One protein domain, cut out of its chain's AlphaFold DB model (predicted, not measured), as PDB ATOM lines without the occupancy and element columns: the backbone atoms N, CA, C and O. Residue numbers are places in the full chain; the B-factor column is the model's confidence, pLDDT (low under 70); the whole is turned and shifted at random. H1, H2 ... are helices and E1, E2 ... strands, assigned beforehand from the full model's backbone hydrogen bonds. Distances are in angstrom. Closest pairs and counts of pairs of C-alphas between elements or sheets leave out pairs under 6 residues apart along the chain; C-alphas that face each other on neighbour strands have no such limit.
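Overview. This is residues 45 to 100 of the 173 residues of the protein "Putative bpti/kunitz family of serine protease inhibitor" of Amblyomma tuberculatum (UniProt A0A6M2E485). Little regular structure is present here: a two-stranded hairpin, E1 and E2, with the short helix H1 packed on it and long loops around. Residues 45 to 58 make a wide loop reaching far from H1. The printed part has 56 residues, with E1, E2 and H1 in chain order; the sheet E1 - E2 is antiparallel and the class is mixed, with 22 residues in named elements. It is compact, radius of gyration of the C-alphas 11.2 A, yet elongated, 37 by 19 by 14 A.

Arrangement. Look first at the hairpin of E1, residues 59 to 65, and E2, residues 70 to 76, antiparallel at 147 degrees. N 61 and O 74 are within hydrogen-bond range at 3.0 A, as are N 72 and O 63 at 2.9 A. In H1, residues 88 to 95, every O i to N i+4 pair is within range. The closest C-alphas of E1 and H1 are those of Phe 62 and Leu 88, 5.8 A apart; for E2 and H1, Cys 71 and Cys 91, 6.0 A.

Along the chain. Find C-alpha 59 at (-32.124, 42.720, 7.971); E1 runs 18.0 A from there. E2 spans 17.1 A. H1 spans 10.4 A, ending at C-alpha 95, (-38.908, 52.027, 25.568).

Size, cuts and confidence. The C-alphas farthest apart, Gly 54 and Gly 98, are 37.0 A apart. The printed part has no cut. The link E1 to E2 is tight; E2 to H1, 11 residues, is long. No printed residue is under pLDDT 70.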
ATOM      1  N   GLN A  45     -34.936  45.788  26.345       90.94
ATOM      2  CA  GLN A  45     -33.636  45.274  26.762       90.94
ATOM      3  C   GLN A  45     -32.682  45.202  25.573       90.94
ATOM      4  O   GLN A  45     -33.113  45.094  24.420       90.94
ATOM      5  N   THR A  46     -31.386  45.196  25.865       91.69
ATOM      6  CA  THR A  46     -30.344  45.017  24.858       91.69
ATOM      7  C   THR A  46     -30.324  43.544  24.436       91.69
ATOM      8  O   THR A  46     -30.058  42.677  25.273       91.69
ATOM      9  N   PRO A  47     -30.602  43.207  23.164       88.81
ATOM     10  CA  PRO A  47     -30.613  41.825  22.718       88.81
ATOM     11  C   PRO A  47     -29.197  41.244  22.743       88.81
ATOM     12  O   PRO A  47     -28.204  41.940  22.521       88.81
ATOM     13  N   ILE A  48     -29.103  39.935  22.971       86.25
ATOM     14  CA  ILE A  48     -27.839  39.207  22.848       86.25
ATOM     15  C   ILE A  48     -27.454  39.193  21.363       86.25
ATOM     16  O   ILE A  48     -28.213  38.738  20.515       86.25
ATOM     17  N   MET A  49     -26.272  39.704  21.033       78.56
ATOM     18  CA  MET A  49     -25.812  39.888  19.648       78.56
ATOM     19  C   MET A  49     -24.817  38.795  19.227       78.56
ATOM     20  O   MET A  49     -23.815  39.065  18.567       78.56
ATOM     21  N   GLU A  50     -25.062  37.554  19.651       83.44
ATOM     22  CA  GLU A  50     -24.184  36.420  19.351       83.44
ATOM     23  C   GLU A  50     -24.412  35.892  17.925       83.44
ATOM     24  O   GLU A  50     -25.543  35.808  17.431       83.44
ATOM     25  N   GLN A  51     -23.323  35.523  17.246       80.12
ATOM     26  CA  GLN A  51     -23.403  34.830  15.964       80.12
ATOM     27  C   GLN A  51     -23.802  33.373  16.190       80.12
ATOM     28  O   GLN A  51     -23.018  32.575  16.695       80.12
ATOM     29  N   VAL A  52     -25.014  33.024  15.769       84.31
ATOM     30  CA  VAL A  52     -25.548  31.668  15.905       84.31
ATOM     31  C   VAL A  52     -25.511  30.968  14.539       84.31
ATOM     32  O   VAL A  52     -26.113  31.471  13.585       84.31
ATOM     33  N   PRO A  53     -24.830  29.815  14.401       85.12
ATOM     34  CA  PRO A  53     -24.847  29.033  13.166       85.12
ATOM     35  C   PRO A  53     -26.276  28.669  12.743       85.12
ATOM     36  O   PRO A  53     -27.077  28.223  13.559       85.12
ATOM     37  N   GLY A  54     -26.600  28.852  11.461       85.44
ATOM     38  CA  GLY A  54     -27.954  28.635  10.933       85.44
ATOM     39  C   GLY A  54     -28.870  29.865  11.007       85.44
ATOM     40  O   GLY A  54     -29.899  29.889  10.339       85.44
ATOM     41  N   CYS A  55     -28.465  30.913  11.726       86.00
ATOM     42  CA  CYS A  55     -29.072  32.241  11.667       86.00
ATOM     43  C   CYS A  55     -28.314  33.072  10.623       86.00
ATOM     44  O   CYS A  55     -27.100  33.239  10.727       86.00
ATOM     45  N   GLY A  56     -28.999  33.546   9.579       78.38
ATOM     46  CA  GLY A  56     -28.347  34.138   8.402       78.38
ATOM     47  C   GLY A  56     -29.095  35.301   7.759       78.38
ATOM     48  O   GLY A  56     -28.889  35.575   6.578       78.38
ATOM     49  N   ALA A  57     -29.983  35.973   8.491       86.25
ATOM     50  CA  ALA A  57     -30.615  37.184   7.986       86.25
ATOM     51  C   ALA A  57     -29.625  38.364   8.002       86.25
ATOM     52  O   ALA A  57     -28.747  38.453   8.857       86.25
ATOM     53  N   ASN A  58     -29.778  39.285   7.053       89.75
ATOM     54  CA  ASN A  58     -29.102  40.580   7.057       89.75
ATOM     55  C   ASN A  58     -30.173  41.659   6.896       89.75
ATOM     56  O   ASN A  58     -30.394  42.197   5.813       89.75
ATOM     57  N   VAL A  59     -30.944  41.853   7.968       91.50
ATOM     58  CA  VAL A  59     -32.124  42.720   7.971       91.50
ATOM     59  C   VAL A  59     -31.955  43.778   9.047       91.50
ATOM     60  O   VAL A  59     -31.627  43.463  10.189       91.50
ATOM     61  N   ILE A  60     -32.208  45.036   8.688       93.56
ATOM     62  CA  ILE A  60     -32.208  46.135   9.651       93.56
ATOM     63  C   ILE A  60     -33.399  45.965  10.599       93.56
ATOM     64  O   ILE A  60     -34.553  45.813  10.177       93.56
ATOM     65  N   ARG A  61     -33.095  45.988  11.894       95.06
ATOM     66  CA  ARG A  61     -34.052  46.005  13.000       95.06
ATOM     67  C   ARG A  61     -33.608  47.016  14.042       95.06
ATOM     68  O   ARG A  61     -32.520  47.581  13.935       95.06
ATOM     69  N   PHE A  62     -34.447  47.225  15.045       96.38
ATOM     70  CA  PHE A  62     -34.204  48.179  16.117       96.38
ATOM     71  C   PHE A  62     -34.203  47.483  17.467       96.38
ATOM     72  O   PHE A  62     -34.857  46.457  17.639       96.38
ATOM     73  N   TYR A  63     -33.460  48.034  18.410       95.75
ATOM     74  CA  TYR A  63     -33.402  47.547  19.779       95.75
ATOM     75  C   TYR A  63     -33.204  48.711  20.736       95.75
ATOM     76  O   TYR A  63     -32.718  49.770  20.334       95.75
ATOM     77  N   TYR A  64     -33.555  48.495  21.999       96.56
ATOM     78  CA  TYR A  64     -33.285  49.446  23.063       96.56
ATOM     79  C   TYR A  64     -31.908  49.167  23.674       96.56
ATOM     80  O   TYR A  64     -31.674  48.108  24.249       96.56
ATOM     81  N   ASP A  65     -30.984  50.112  23.528       96.06
ATOM     82  CA  ASP A  65     -29.678  50.094  24.180       96.06
ATOM     83  C   ASP A  65     -29.841  50.593  25.619       96.06
ATOM     84  O   ASP A  65     -29.964  51.795  25.856       96.06
ATOM     85  N   GLU A  66     -29.841  49.676  26.585       93.56
ATOM     86  CA  GLU A  66     -30.061  49.999  28.002       93.56
ATOM     87  C   GLU A  66     -28.963  50.891  28.582       93.56
ATOM     88  O   GLU A  66     -29.228  51.717  29.456       93.56
ATOM     89  N   LYS A  67     -27.728  50.751  28.086       94.19
ATOM     90  CA  LYS A  67     -26.580  51.521  28.571       94.19
ATOM     91  C   LYS A  67     -26.715  52.990  28.196       94.19
ATOM     92  O   LYS A  67     -26.412  53.860  29.006       94.19
ATOM     93  N   ASN A  68     -27.124  53.253  26.959       95.25
ATOM     94  CA  ASN A  68     -27.274  54.612  26.441       95.25
ATOM     95  C   ASN A  68     -28.719  55.115  26.503       95.25
ATOM     96  O   ASN A  68     -28.986  56.224  26.050       95.25
ATOM     97  N   GLN A  69     -29.640  54.293  27.008       94.88
ATOM     98  CA  GLN A  69     -31.075  54.554  27.089       94.88
ATOM     99  C   GLN A  69     -31.665  55.045  25.762       94.88
ATOM    100  O   GLN A  69     -32.431  56.005  25.719       94.88
ATOM    101  N   THR A  70     -31.278  54.418  24.652       96.19
ATOM    102  CA  THR A  70     -31.654  54.863  23.302       96.19
ATOM    103  C   THR A  70     -32.002  53.690  22.400       96.19
ATOM    104  O   THR A  70     -31.329  52.667  22.383       96.19
ATOM    105  N   CYS A  71     -33.051  53.846  21.607       97.38
ATOM    106  CA  CYS A  71     -33.386  52.955  20.516       97.38
ATOM    107  C   CYS A  71     -32.439  53.173  19.337       97.38
ATOM    108  O   CYS A  71     -32.296  54.299  18.852       97.38
ATOM    109  N   LYS A  72     -31.807  52.095  18.872       95.25
ATOM    110  CA  LYS A  72     -30.803  52.105  17.800       95.25
ATOM    111  C   LYS A  72     -31.100  51.031  16.766       95.25
ATOM    112  O   LYS A  72     -31.701  50.005  17.078       95.25
ATOM    113  N   SER A  73     -30.643  51.245  15.533       94.75
ATOM    114  CA  SER A  73     -30.679  50.218  14.491       94.75
ATOM    115  C   SER A  73     -29.504  49.247  14.606       94.75
ATOM    116  O   SER A  73     -28.406  49.634  15.003       94.75
ATOM    117  N   PHE A  74     -29.701  48.010  14.165       93.00
ATOM    118  CA  PHE A  74     -28.648  47.011  14.006       93.00
ATOM    119  C   PHE A  74     -28.968  46.039  12.867       93.00
ATOM    120  O   PHE A  74     -30.105  45.962  12.398       93.00
ATOM    121  N   ILE A  75     -27.956  45.282  12.435       91.75
ATOM    122  CA  ILE A  75     -28.141  44.160  11.512       91.75
ATOM    123  C   ILE A  75     -28.543  42.939  12.332       91.75
ATOM    124  O   ILE A  75     -27.734  42.372  13.067       91.75
ATOM    125  N   TRP A  76     -29.798  42.533  12.195       91.56
ATOM    126  CA  TRP A  76     -30.339  41.369  12.871       91.56
ATOM    127  C   TRP A  76     -30.129  40.095  12.053       91.56
ATOM    128  O   TRP A  76     -30.417  40.057  10.855       91.56
ATOM    129  N   ASN A  77     -29.670  39.041  12.733       89.31
ATOM    130  CA  ASN A  77     -29.293  37.757  12.138       89.31
ATOM    131  C   ASN A  77     -30.453  36.755  11.977       89.31
ATOM    132  O   ASN A  77     -30.263  35.705  11.366       89.31
ATOM    133  N   GLY A  78     -31.650  37.064  12.485       87.12
ATOM    134  CA  GLY A  78     -32.865  36.287  12.217       87.12
ATOM    135  C   GLY A  78     -33.345  35.350  13.329       87.12
ATOM    136  O   GLY A  78     -34.374  34.711  13.139       87.12
ATOM    137  N   CYS A  79     -32.653  35.252  14.470       84.69
ATOM    138  CA  CYS A  79     -32.982  34.238  15.485       84.69
ATOM    139  C   CYS A  79     -33.531  34.780  16.803       84.69
ATOM    140  O   CYS A  79     -34.492  34.232  17.339       84.69
ATOM    141  N   LEU A  80     -32.959  35.856  17.340       80.69
ATOM    142  CA  LEU A  80     -33.428  36.414  18.609       80.69
ATOM    143  C   LEU A  80     -34.517  37.451  18.359       80.69
ATOM    144  O   LEU A  80     -34.246  38.488  17.773       80.69
ATOM    145  N   LEU A  81     -35.747  37.160  18.783       75.38
ATOM    146  CA  LEU A  81     -36.892  38.066  18.612       75.38
ATOM    147  C   LEU A  81     -37.129  38.966  19.833       75.38
ATOM    148  O   LEU A  81     -37.733  40.027  19.711       75.38
ATOM    149  N   SER A  82     -36.665  38.544  21.012       85.38
ATOM    150  CA  SER A  82     -36.805  39.322  22.245       85.38
ATOM    151  C   SER A  82     -35.934  40.573  22.180       85.38
ATOM    152  O   SER A  82     -34.756  40.480  21.839       85.38
ATOM    153  N   GLY A  83     -36.503  41.732  22.504       89.38
ATOM    154  CA  GLY A  83     -35.797  43.015  22.426       89.38
ATOM    155  C   GLY A  83     -35.617  43.584  21.014       89.38
ATOM    156  O   GLY A  83     -34.875  44.548  20.840       89.38
ATOM    157  N   VAL A  84     -36.261  42.991  19.999       93.19
ATOM    158  CA  VAL A  84     -36.093  43.369  18.589       93.19
ATOM    159  C   VAL A  84     -37.387  43.941  18.016       93.19
ATOM    160  O   VAL A  84     -38.436  43.300  18.026       93.19
ATOM    161  N   PHE A  85     -37.294  45.140  17.453       95.69
ATOM    162  CA  PHE A  85     -38.395  45.888  16.861       95.69
ATOM    163  C   PHE A  85     -38.228  46.012  15.344       95.69
ATOM    164  O   PHE A  85     -37.114  46.062  14.811       95.69
ATOM    165  N   ASN A  86     -39.356  46.079  14.636       95.19
ATOM    166  CA  ASN A  86     -39.372  46.242  13.183       95.19
ATOM    167  C   ASN A  86     -39.176  47.699  12.752       95.19
ATOM    168  O   ASN A  86     -38.571  47.925  11.707       95.19
ATOM    169  N   LEU A  87     -39.675  48.656  13.542       97.19
ATOM    170  CA  LEU A  87     -39.583  50.095  13.294       97.19
ATOM    171  C   LEU A  87     -38.903  50.800  14.464       97.19
ATOM    172  O   LEU A  87     -39.048  50.378  15.615       97.19
ATOM    173  N   LEU A  88     -38.219  51.908  14.178       97.56
ATOM    174  CA  LEU A  88     -37.647  52.747  15.229       97.56
ATOM    175  C   LEU A  88     -38.742  53.338  16.122       97.56
ATOM    176  O   LEU A  88     -38.604  53.314  17.342       97.56
ATOM    177  N   HIS A  89     -39.838  53.813  15.522       97.44
ATOM    178  CA  HIS A  89     -40.985  54.350  16.253       97.44
ATOM    179  C   HIS A  89     -41.532  53.350  17.284       97.44
ATOM    180  O   HIS A  89     -41.811  53.729  18.419       97.44
ATOM    181  N   ASP A  90     -41.634  52.063  16.936       97.00
ATOM    182  CA  ASP A  90     -42.139  51.034  17.855       97.00
ATOM    183  C   ASP A  90     -41.219  50.879  19.074       97.00
ATOM    184  O   ASP A  90     -41.690  50.792  20.205       97.00
ATOM    185  N   CYS A  91     -39.902  50.909  18.859       97.25
ATOM    186  CA  CYS A  91     -38.940  50.892  19.957       97.25
ATOM    187  C   CYS A  91     -39.060  52.156  20.818       97.25
ATOM    188  O   CYS A  91     -39.126  52.068  22.041       97.25
ATOM    189  N   VAL A  92     -39.096  53.338  20.195       97.00
ATOM    190  CA  VAL A  92     -39.131  54.627  20.903       97.00
ATOM    191  C   VAL A  92     -40.418  54.770  21.715       97.00
ATOM    192  O   VAL A  92     -40.367  55.114  22.894       97.00
ATOM    193  N   SER A  93     -41.566  54.442  21.127       95.56
ATOM    194  CA  SER A  93     -42.871  54.525  21.791       95.56
ATOM    195  C   SER A  93     -43.012  53.562  22.975       95.56
ATOM    196  O   SER A  93     -43.672  53.910  23.957       95.56
ATOM    197  N   GLU A  94     -42.372  52.393  22.923       95.06
ATOM    198  CA  GLU A  94     -42.368  51.419  24.018       95.06
ATOM    199  C   GLU A  94     -41.309  51.760  25.085       95.06
ATOM    200  O   GLU A  94     -41.620  51.795  26.273       95.06
ATOM    201  N   CYS A  95     -40.071  52.058  24.677       96.12
ATOM    202  CA  CYS A  95     -38.908  52.027  25.568       96.12
ATOM    203  C   CYS A  95     -38.328  53.394  25.939       96.12
ATOM    204  O   CYS A  95     -37.735  53.528  27.008       96.12
ATOM    205  N   ASN A  96     -38.478  54.418  25.094       95.12
ATOM    206  CA  ASN A  96     -38.005  55.768  25.406       95.12
ATOM    207  C   ASN A  96     -38.792  56.839  24.641       95.12
ATOM    208  O   ASN A  96     -38.293  57.429  23.686       95.12
ATOM    209  N   LYS A  97     -40.004  57.148  25.112       93.00
ATOM    210  CA  LYS A  97     -40.905  58.140  24.490       93.00
ATOM    211  C   LYS A  97     -40.311  59.552  24.368       93.00
ATOM    212  O   LYS A  97     -40.873  60.376  23.658       93.00
ATOM    213  N   GLY A  98     -39.222  59.850  25.082       92.31
ATOM    214  CA  GLY A  98     -38.528  61.138  25.032       92.31
ATOM    215  C   GLY A  98     -37.368  61.198  24.036       92.31
ATOM    216  O   GLY A  98     -36.726  62.241  23.926       92.31
ATOM    217  N   GLN A  99     -37.057  60.105  23.332       95.19
ATOM    218  CA  GLN A  99     -35.968  60.090  22.362       95.19
ATOM    219  C   GLN A  99     -36.272  60.998  21.164       95.19
ATOM    220  O   GLN A  99     -37.247  60.799  20.443       95.19
ATOM    221  N   SER A 100     -35.383  61.963  20.920       93.00
ATOM    222  CA  SER A 100     -35.424  62.814  19.730       93.00
ATOM    223  C   SER A 100     -34.908  62.073  18.492       93.00
ATOM    224  O   SER A 100     -33.898  61.371  18.562       93.00
TER     225      SER A 100